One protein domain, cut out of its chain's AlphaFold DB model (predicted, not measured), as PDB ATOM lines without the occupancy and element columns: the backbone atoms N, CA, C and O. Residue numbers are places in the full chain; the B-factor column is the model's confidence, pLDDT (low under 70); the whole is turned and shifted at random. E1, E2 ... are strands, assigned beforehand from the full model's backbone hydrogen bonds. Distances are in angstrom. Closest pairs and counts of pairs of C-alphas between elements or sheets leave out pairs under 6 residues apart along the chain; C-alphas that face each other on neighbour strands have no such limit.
ATOM      1  N   LEU A   2      10.727 104.334 177.750       56.22
ATOM      2  CA  LEU A   2      11.856 104.806 176.943       56.22
ATOM      3  C   LEU A   2      11.893 106.335 177.061       56.22
ATOM      4  O   LEU A   2      10.947 106.998 176.652       56.22
ATOM      5  N   HIS A   3      12.942 106.882 177.672       62.41
ATOM      6  CA  HIS A   3      13.070 108.331 177.889       62.41
ATOM      7  C   HIS A   3      13.577 109.078 176.642       62.41
ATOM      8  O   HIS A   3      13.567 110.304 176.618       62.41
ATOM      9  N   GLN A   4      14.008 108.352 175.604       67.56
ATOM     10  CA  GLN A   4      14.473 108.902 174.332       67.56
ATOM     11  C   GLN A   4      14.048 107.979 173.182       67.56
ATOM     12  O   GLN A   4      14.133 106.757 173.300       67.56
ATOM     13  N   VAL A   5      13.592 108.573 172.076       66.38
ATOM     14  CA  VAL A   5      13.239 107.873 170.833       66.38
ATOM     15  C   VAL A   5      14.280 108.239 169.780       66.38
ATOM     16  O   VAL A   5      14.538 109.417 169.542       66.38
ATOM     17  N   VAL A   6      14.889 107.237 169.148       70.44
ATOM     18  CA  VAL A   6      15.863 107.460 168.073       70.44
ATOM     19  C   VAL A   6      15.100 107.719 166.773       70.44
ATOM     20  O   VAL A   6      14.540 106.800 166.190       70.44
ATOM     21  N   THR A   7      15.072 108.975 166.321       79.12
ATOM     22  CA  THR A   7      14.349 109.407 165.105       79.12
ATOM     23  C   THR A   7      15.270 109.779 163.940       79.12
ATOM     24  O   THR A   7      14.820 110.359 162.952       79.12
ATOM     25  N   HIS A   8      16.569 109.501 164.052       81.38
ATOM     26  CA  HIS A   8      17.543 109.884 163.033       81.38
ATOM     27  C   HIS A   8      17.339 109.072 161.750       81.38
ATOM     28  O   HIS A   8      17.290 107.842 161.780       81.38
ATOM     29  N   LYS A   9      17.259 109.781 160.622       86.44
ATOM     30  CA  LYS A   9      17.212 109.212 159.273       86.44
ATOM     31  C   LYS A   9      18.433 109.681 158.495       86.44
ATOM     32  O   LYS A   9      18.757 110.868 158.518       86.44
ATOM     33  N   ILE A  10      19.087 108.767 157.790       88.06
ATOM     34  CA  ILE A  10      20.214 109.078 156.909       88.06
ATOM     35  C   ILE A  10      19.727 108.922 155.471       88.06
ATOM     36  O   ILE A  10      19.359 107.831 155.042       88.06
ATOM     37  N   LEU A  11      19.731 110.019 154.720       89.06
ATOM     38  CA  LEU A  11      19.428 110.013 153.291       89.06
ATOM     39  C   LEU A  11      20.681 109.606 152.516       89.06
ATOM     40  O   LEU A  11      21.733 110.226 152.668       89.06
ATOM     41  N   VAL A  12      20.567 108.583 151.671       89.50
ATOM     42  CA  VAL A  12      21.672 108.114 150.830       89.50
ATOM     43  C   VAL A  12      21.364 108.437 149.376       89.50
ATOM     44  O   VAL A  12      20.311 108.073 148.850       89.50
ATOM     45  N   SER A  13      22.296 109.117 148.717       88.06
ATOM     46  CA  SER A  13      22.176 109.520 147.317       88.06
ATOM     47  C   SER A  13      23.467 109.249 146.557       88.06
ATOM     48  O   SER A  13      24.553 109.534 147.065       88.06
ATOM     49  N   VAL A  14      23.351 108.783 145.317       86.50
ATOM     50  CA  VAL A  14      24.470 108.750 144.374       86.50
ATOM     51  C   VAL A  14      24.635 110.157 143.828       86.50
ATOM     52  O   VAL A  14      23.659 110.777 143.415       86.50
ATOM     53  N   ARG A  15      25.860 110.692 143.842       81.75
ATOM     54  CA  ARG A  15      26.160 111.978 143.193       81.75
ATOM     55  C   ARG A  15      26.553 111.811 141.733       81.75
ATOM     56  O   ARG A  15      26.223 112.674 140.930       81.75
ATOM     57  N   GLN A  16      27.265 110.735 141.407       85.44
ATOM     58  CA  GLN A  16      27.806 110.491 140.076       85.44
ATOM     59  C   GLN A  16      27.729 108.998 139.738       85.44
ATOM     60  O   GLN A  16      28.168 108.155 140.514       85.44
ATOM     61  N   ASP A  17      27.185 108.701 138.565       88.88
ATOM     62  CA  ASP A  17      27.152 107.400 137.905       88.88
ATOM     63  C   ASP A  17      27.172 107.654 136.394       88.88
ATOM     64  O   ASP A  17      26.141 107.861 135.747       88.88
ATOM     65  N   TRP A  18      28.381 107.663 135.831       91.06
ATOM     66  CA  TRP A  18      28.588 107.952 134.416       91.06
ATOM     67  C   TRP A  18      27.807 106.993 133.510       91.06
ATOM     68  O   TRP A  18      27.210 107.425 132.531       91.06
ATOM     69  N   ALA A  19      27.736 105.704 133.853       89.94
ATOM     70  CA  ALA A  19      27.064 104.710 133.018       89.94
ATOM     71  C   ALA A  19      25.536 104.900 133.004       89.94
ATOM     72  O   ALA A  19      24.869 104.507 132.048       89.94
ATOM     73  N   ARG A  20      24.963 105.525 134.036       88.62
ATOM     74  CA  ARG A  20      23.547 105.928 134.054       88.62
ATOM     75  C   ARG A  20      23.309 107.361 133.580       88.62
ATOM     76  O   ARG A  20      22.180 107.835 133.629       88.62
ATOM     77  N   GLY A  21      24.349 108.038 133.093       87.81
ATOM     78  CA  GLY A  21      24.276 109.430 132.652       87.81
ATOM     79  C   GLY A  21      24.170 110.434 133.799       87.81
ATOM     80  O   GLY A  21      23.886 111.607 133.569       87.81
ATOM     81  N   GLN A  22      24.410 109.998 135.035       87.81
ATOM     82  CA  GLN A  22      24.452 110.871 136.192       87.81
ATOM     83  C   GLN A  22      25.856 111.468 136.318       87.81
ATOM     84  O   GLN A  22      26.742 110.931 136.980       87.81
ATOM     85  N   VAL A  23      26.075 112.573 135.621       85.06
ATOM     86  CA  VAL A  23      27.359 113.279 135.556       85.06
ATOM     87  C   VAL A  23      27.323 114.550 136.408       85.06
ATOM     88  O   VAL A  23      26.286 114.919 136.961       85.06
ATOM     89  N   ALA A  24      28.471 115.208 136.568       75.50
ATOM     90  CA  ALA A  24      28.560 116.437 137.349       75.50
ATOM     91  C   ALA A  24      27.547 117.494 136.866       75.50
ATOM     92  O   ALA A  24      27.426 117.721 135.667       75.50
ATOM     93  N   GLY A  25      26.824 118.123 137.798       69.12
ATOM     94  CA  GLY A  25      25.774 119.112 137.506       69.12
ATOM     95  C   GLY A  25      24.340 118.563 137.543       69.12
ATOM     96  O   GLY A  25      23.406 119.342 137.713       69.12
ATOM     97  N   ALA A  26      24.144 117.241 137.469       74.06
ATOM     98  CA  ALA A  26      22.828 116.631 137.667       74.06
ATOM     99  C   ALA A  26      22.453 116.557 139.166       74.06
ATOM    100  O   ALA A  26      23.334 116.347 140.010       74.06
ATOM    101  N   PRO A  27      21.160 116.689 139.528       77.88
ATOM    102  CA  PRO A  27      20.718 116.481 140.901       77.88
ATOM    103  C   PRO A  27      21.046 115.052 141.367       77.88
ATOM    104  O   PRO A  27      20.959 114.105 140.580       77.88
ATOM    105  N   PRO A  28      21.442 114.871 142.639       81.75
ATOM    106  CA  PRO A  28      21.818 113.565 143.150       81.75
ATOM    107  C   PRO A  28      20.610 112.620 143.173       81.75
ATOM    108  O   PRO A  28      19.576 112.924 143.765       81.75
ATOM    109  N   ALA A  29      20.748 111.458 142.542       82.25
ATOM    110  CA  ALA A  29      19.766 110.391 142.565       82.25
ATOM    111  C   ALA A  29      19.698 109.778 143.968       82.25
ATOM    112  O   ALA A  29      20.664 109.191 144.465       82.25
ATOM    113  N   GLN A  30      18.547 109.921 144.618       83.88
ATOM    114  CA  GLN A  30      18.307 109.312 145.917       83.88
ATOM    115  C   GLN A  30      18.208 107.789 145.767       83.88
ATOM    116  O   GLN A  30      17.415 107.281 144.980       83.88
ATOM    117  N   VAL A  31      19.026 107.072 146.533       85.75
ATOM    118  CA  VAL A  31      19.059 105.603 146.555       85.75
ATOM    119  C   VAL A  31      18.081 105.068 147.591       85.75
ATOM    120  O   VAL A  31      17.422 104.060 147.361       85.75
ATOM    121  N   GLY A  32      17.976 105.749 148.734       86.38
ATOM    122  CA  GLY A  32      17.050 105.384 149.796       86.38
ATOM    123  C   GLY A  32      17.362 106.084 151.111       86.38
ATOM    124  O   GLY A  32      18.074 107.093 151.151       86.38
ATOM    125  N   VAL A  33      16.798 105.548 152.188       88.25
ATOM    126  CA  VAL A  33      16.933 106.077 153.547       88.25
ATOM    127  C   VAL A  33      17.367 104.945 154.465       88.25
ATOM    128  O   VAL A  33      16.777 103.869 154.434       88.25
ATOM    129  N   ILE A  34      18.398 105.186 155.268       88.00
ATOM    130  CA  ILE A  34      18.779 104.304 156.368       88.00
ATOM    131  C   ILE A  34      18.103 104.851 157.622       88.00
ATOM    132  O   ILE A  34      18.342 105.992 158.024       88.00
ATOM    133  N   GLU A  35      17.250 104.034 158.224       88.88
ATOM    134  CA  GLU A  35      16.551 104.353 159.463       88.88
ATOM    135  C   GLU A  35      16.525 103.136 160.393       88.88
ATOM    136  O   GLU A  35      16.609 101.985 159.952       88.88
ATOM    137  N   LEU A  36      16.467 103.407 161.697       86.62
ATOM    138  CA  LEU A  36      16.310 102.379 162.717       86.62
ATOM    139  C   LEU A  36      14.832 101.985 162.790       86.62
ATOM    140  O   LEU A  36      13.982 102.827 163.076       86.62
ATOM    141  N   ASP A  37      14.532 100.704 162.593       84.00
ATOM    142  CA  ASP A  37      13.251 100.135 162.994       84.00
ATOM    143  C   ASP A  37      13.194 100.134 164.526       84.00
ATOM    144  O   ASP A  37      13.843  99.325 165.194       84.00
ATOM    145  N   ILE A  38      12.436 101.083 165.074       83.56
ATOM    146  CA  ILE A  38      12.321 101.343 166.513       83.56
ATOM    147  C   ILE A  38      11.656 100.163 167.237       83.56
ATOM    148  O   ILE A  38      11.949  99.921 168.406       83.56
ATOM    149  N   VAL A  39      10.784  99.410 166.554       83.88
ATOM    150  CA  VAL A  39      10.041  98.290 167.150       83.88
ATOM    151  C   VAL A  39      10.954  97.083 167.318       83.88
ATOM    152  O   VAL A  39      10.963  96.451 168.372       83.88
ATOM    153  N   ASN A  40      11.754  96.787 166.292       86.50
ATOM    154  CA  ASN A  40      12.622  95.607 166.271       86.50
ATOM    155  C   ASN A  40      14.084  95.909 166.643       86.50
ATOM    156  O   ASN A  40      14.904  94.990 166.670       86.50
ATOM    157  N   ASN A  41      14.412  97.175 166.916       86.25
ATOM    158  CA  ASN A  41      15.756  97.689 167.194       86.25
ATOM    159  C   ASN A  41      16.799  97.238 166.149       86.25
ATOM    160  O   ASN A  41      17.877  96.743 166.490       86.25
ATOM    161  N   ARG A  42      16.458  97.360 164.858       86.69
ATOM    162  CA  ARG A  42      17.298  96.918 163.731       86.69
ATOM    163  C   ARG A  42      17.387  97.981 162.646       86.69
ATOM    164  O   ARG A  42      16.400  98.618 162.312       86.69
ATOM    165  N   VAL A  43      18.570  98.139 162.060       85.81
ATOM    166  CA  VAL A  43      18.756  98.956 160.854       85.81
ATOM    167  C   VAL A  43      18.510  98.065 159.643       85.81
ATOM    168  O   VAL A  43      19.191  97.051 159.475       85.81
ATOM    169  N   LEU A  44      17.520  98.412 158.820       83.69
ATOM    170  CA  LEU A  44      17.235  97.664 157.597       83.69
ATOM    171  C   LEU A  44      18.358  97.874 156.566       83.69
ATOM    172  O   LEU A  44      18.910  98.974 156.470       83.69
ATOM    173  N   PRO A  45      18.713  96.840 155.784       83.88
ATOM    174  CA  PRO A  45      19.719  96.980 154.742       83.88
ATOM    175  C   PRO A  45      19.232  97.936 153.647       83.88
ATOM    176  O   PRO A  45      18.107  97.824 153.160       83.88
ATOM    177  N   LEU A  46      20.106  98.849 153.218       87.81
ATOM    178  CA  LEU A  46      19.848  99.698 152.058       87.81
ATOM    179  C   LEU A  46      20.040  98.877 150.779       87.81
ATOM    180  O   LEU A  46      21.160  98.489 150.440       87.81
ATOM    181  N   LEU A  47      18.952  98.635 150.052       84.00
ATOM    182  CA  LEU A  47      19.009  97.957 148.760       84.00
ATOM    183  C   LEU A  47      19.532  98.919 147.690       84.00
ATOM    184  O   LEU A  47      18.845  99.855 147.284       84.00
ATOM    185  N   VAL A  48      20.753  98.675 147.216       83.25
ATOM    186  CA  VAL A  48      21.364  99.441 146.123       83.25
ATOM    187  C   VAL A  48      21.197  98.669 144.818       83.25
ATOM    188  O   VAL A  48      21.697  97.555 144.674       83.25
ATOM    189  N   ASN A  49      20.504  99.260 143.842       79.00
ATOM    190  CA  ASN A  49      20.353  98.651 142.525       79.00
ATOM    191  C   ASN A  49      21.653  98.782 141.709       79.00
ATOM    192  O   ASN A  49      21.971  99.863 141.203       79.00
ATOM    193  N   LEU A  50      22.349  97.658 141.526       78.31
ATOM    194  CA  LEU A  50      23.586  97.533 140.747       78.31
ATOM    195  C   LEU A  50      23.358  97.315 139.237       78.31
ATOM    196  O   LEU A  50      24.306  96.973 138.533       78.31
ATOM    197  N   ALA A  51      22.132  97.478 138.717       74.00
ATOM    198  CA  ALA A  51      21.847  97.288 137.293       74.00
ATOM    199  C   ALA A  51      22.834  98.067 136.411       74.00
ATOM    200  O   ALA A  51      23.051  99.264 136.623       74.00
ATOM    201  N   ALA A  52      23.410  97.382 135.425       74.69
ATOM    202  CA  ALA A  52      24.419  97.959 134.555       74.69
ATOM    203  C   ALA A  52      23.856  99.180 133.812       74.69
ATOM    204  O   ALA A  52      22.806  99.108 133.173       74.69
ATOM    205  N   GLY A  53      24.558 100.309 133.909       84.25
ATOM    206  CA  GLY A  53      24.344 101.429 133.000       84.25
ATOM    207  C   GLY A  53      24.864 101.116 131.590       84.25
ATOM    208  O   GLY A  53      25.387 100.035 131.323       84.25
ATOM    209  N   SER A  54      24.758 102.084 130.685       91.75
ATOM    210  CA  SER A  54      25.228 101.973 129.304       91.75
ATOM    211  C   SER A  54      26.300 103.013 128.998       91.75
ATOM    212  O   SER A  54      26.176 104.187 129.344       91.75
TER     213      SER A  54
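AT A GLANCE: This is residues 2 to 54 of the 296 residues of an uncharacterized protein of Hymenobacter roseosalivarius DSM 11622 (UniProt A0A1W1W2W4). With little regular structure, this is a long, flat rod: a loose-ended hairpin of two antiparallel strands, E1 and E2, along which the last stretch folds back beside E2. The printed part has 53 residues, no named helix and two named strands, E1 then E2, holding 15 of them; the class is all strand. It is only just extended, close to loose, with a radius of gyration of the C-alphas of 15.2 A and spans of 49 by 22 by 7 A.

HOW THE PARTS SIT: E1, residues 9 to 14, and E2, residues 29 to 37, are antiparallel neighbours, at 155 degrees between directions, and form a hairpin with a long link. C-alphas 13 and 30 face each other at 4.1 A. N 10 and O 34 are within hydrogen-bond range at 2.9 A, as are N 14 and O 29 at 2.8 A. Residues 36 to 37 of E2 pair with residues 42 to 43, antiparallel.

IN THESE COORDINATES: E1 begins at C-alpha 9, (17.212, 109.212, 159.273), and is 16.6 A long. E2, 23.8 A long, ends at C-alpha 37, (13.251, 100.135, 162.994).

THE WHOLE: The C-alphas farthest apart, those of His 3 and Ser 54, are 50.5 A apart. The printed part has no cut. Residues 15 to 28 and 38 to 54 hold no named element. Mean pLDDT of the printed part is 82.4; residues 2 to 5 and 25 are under 70.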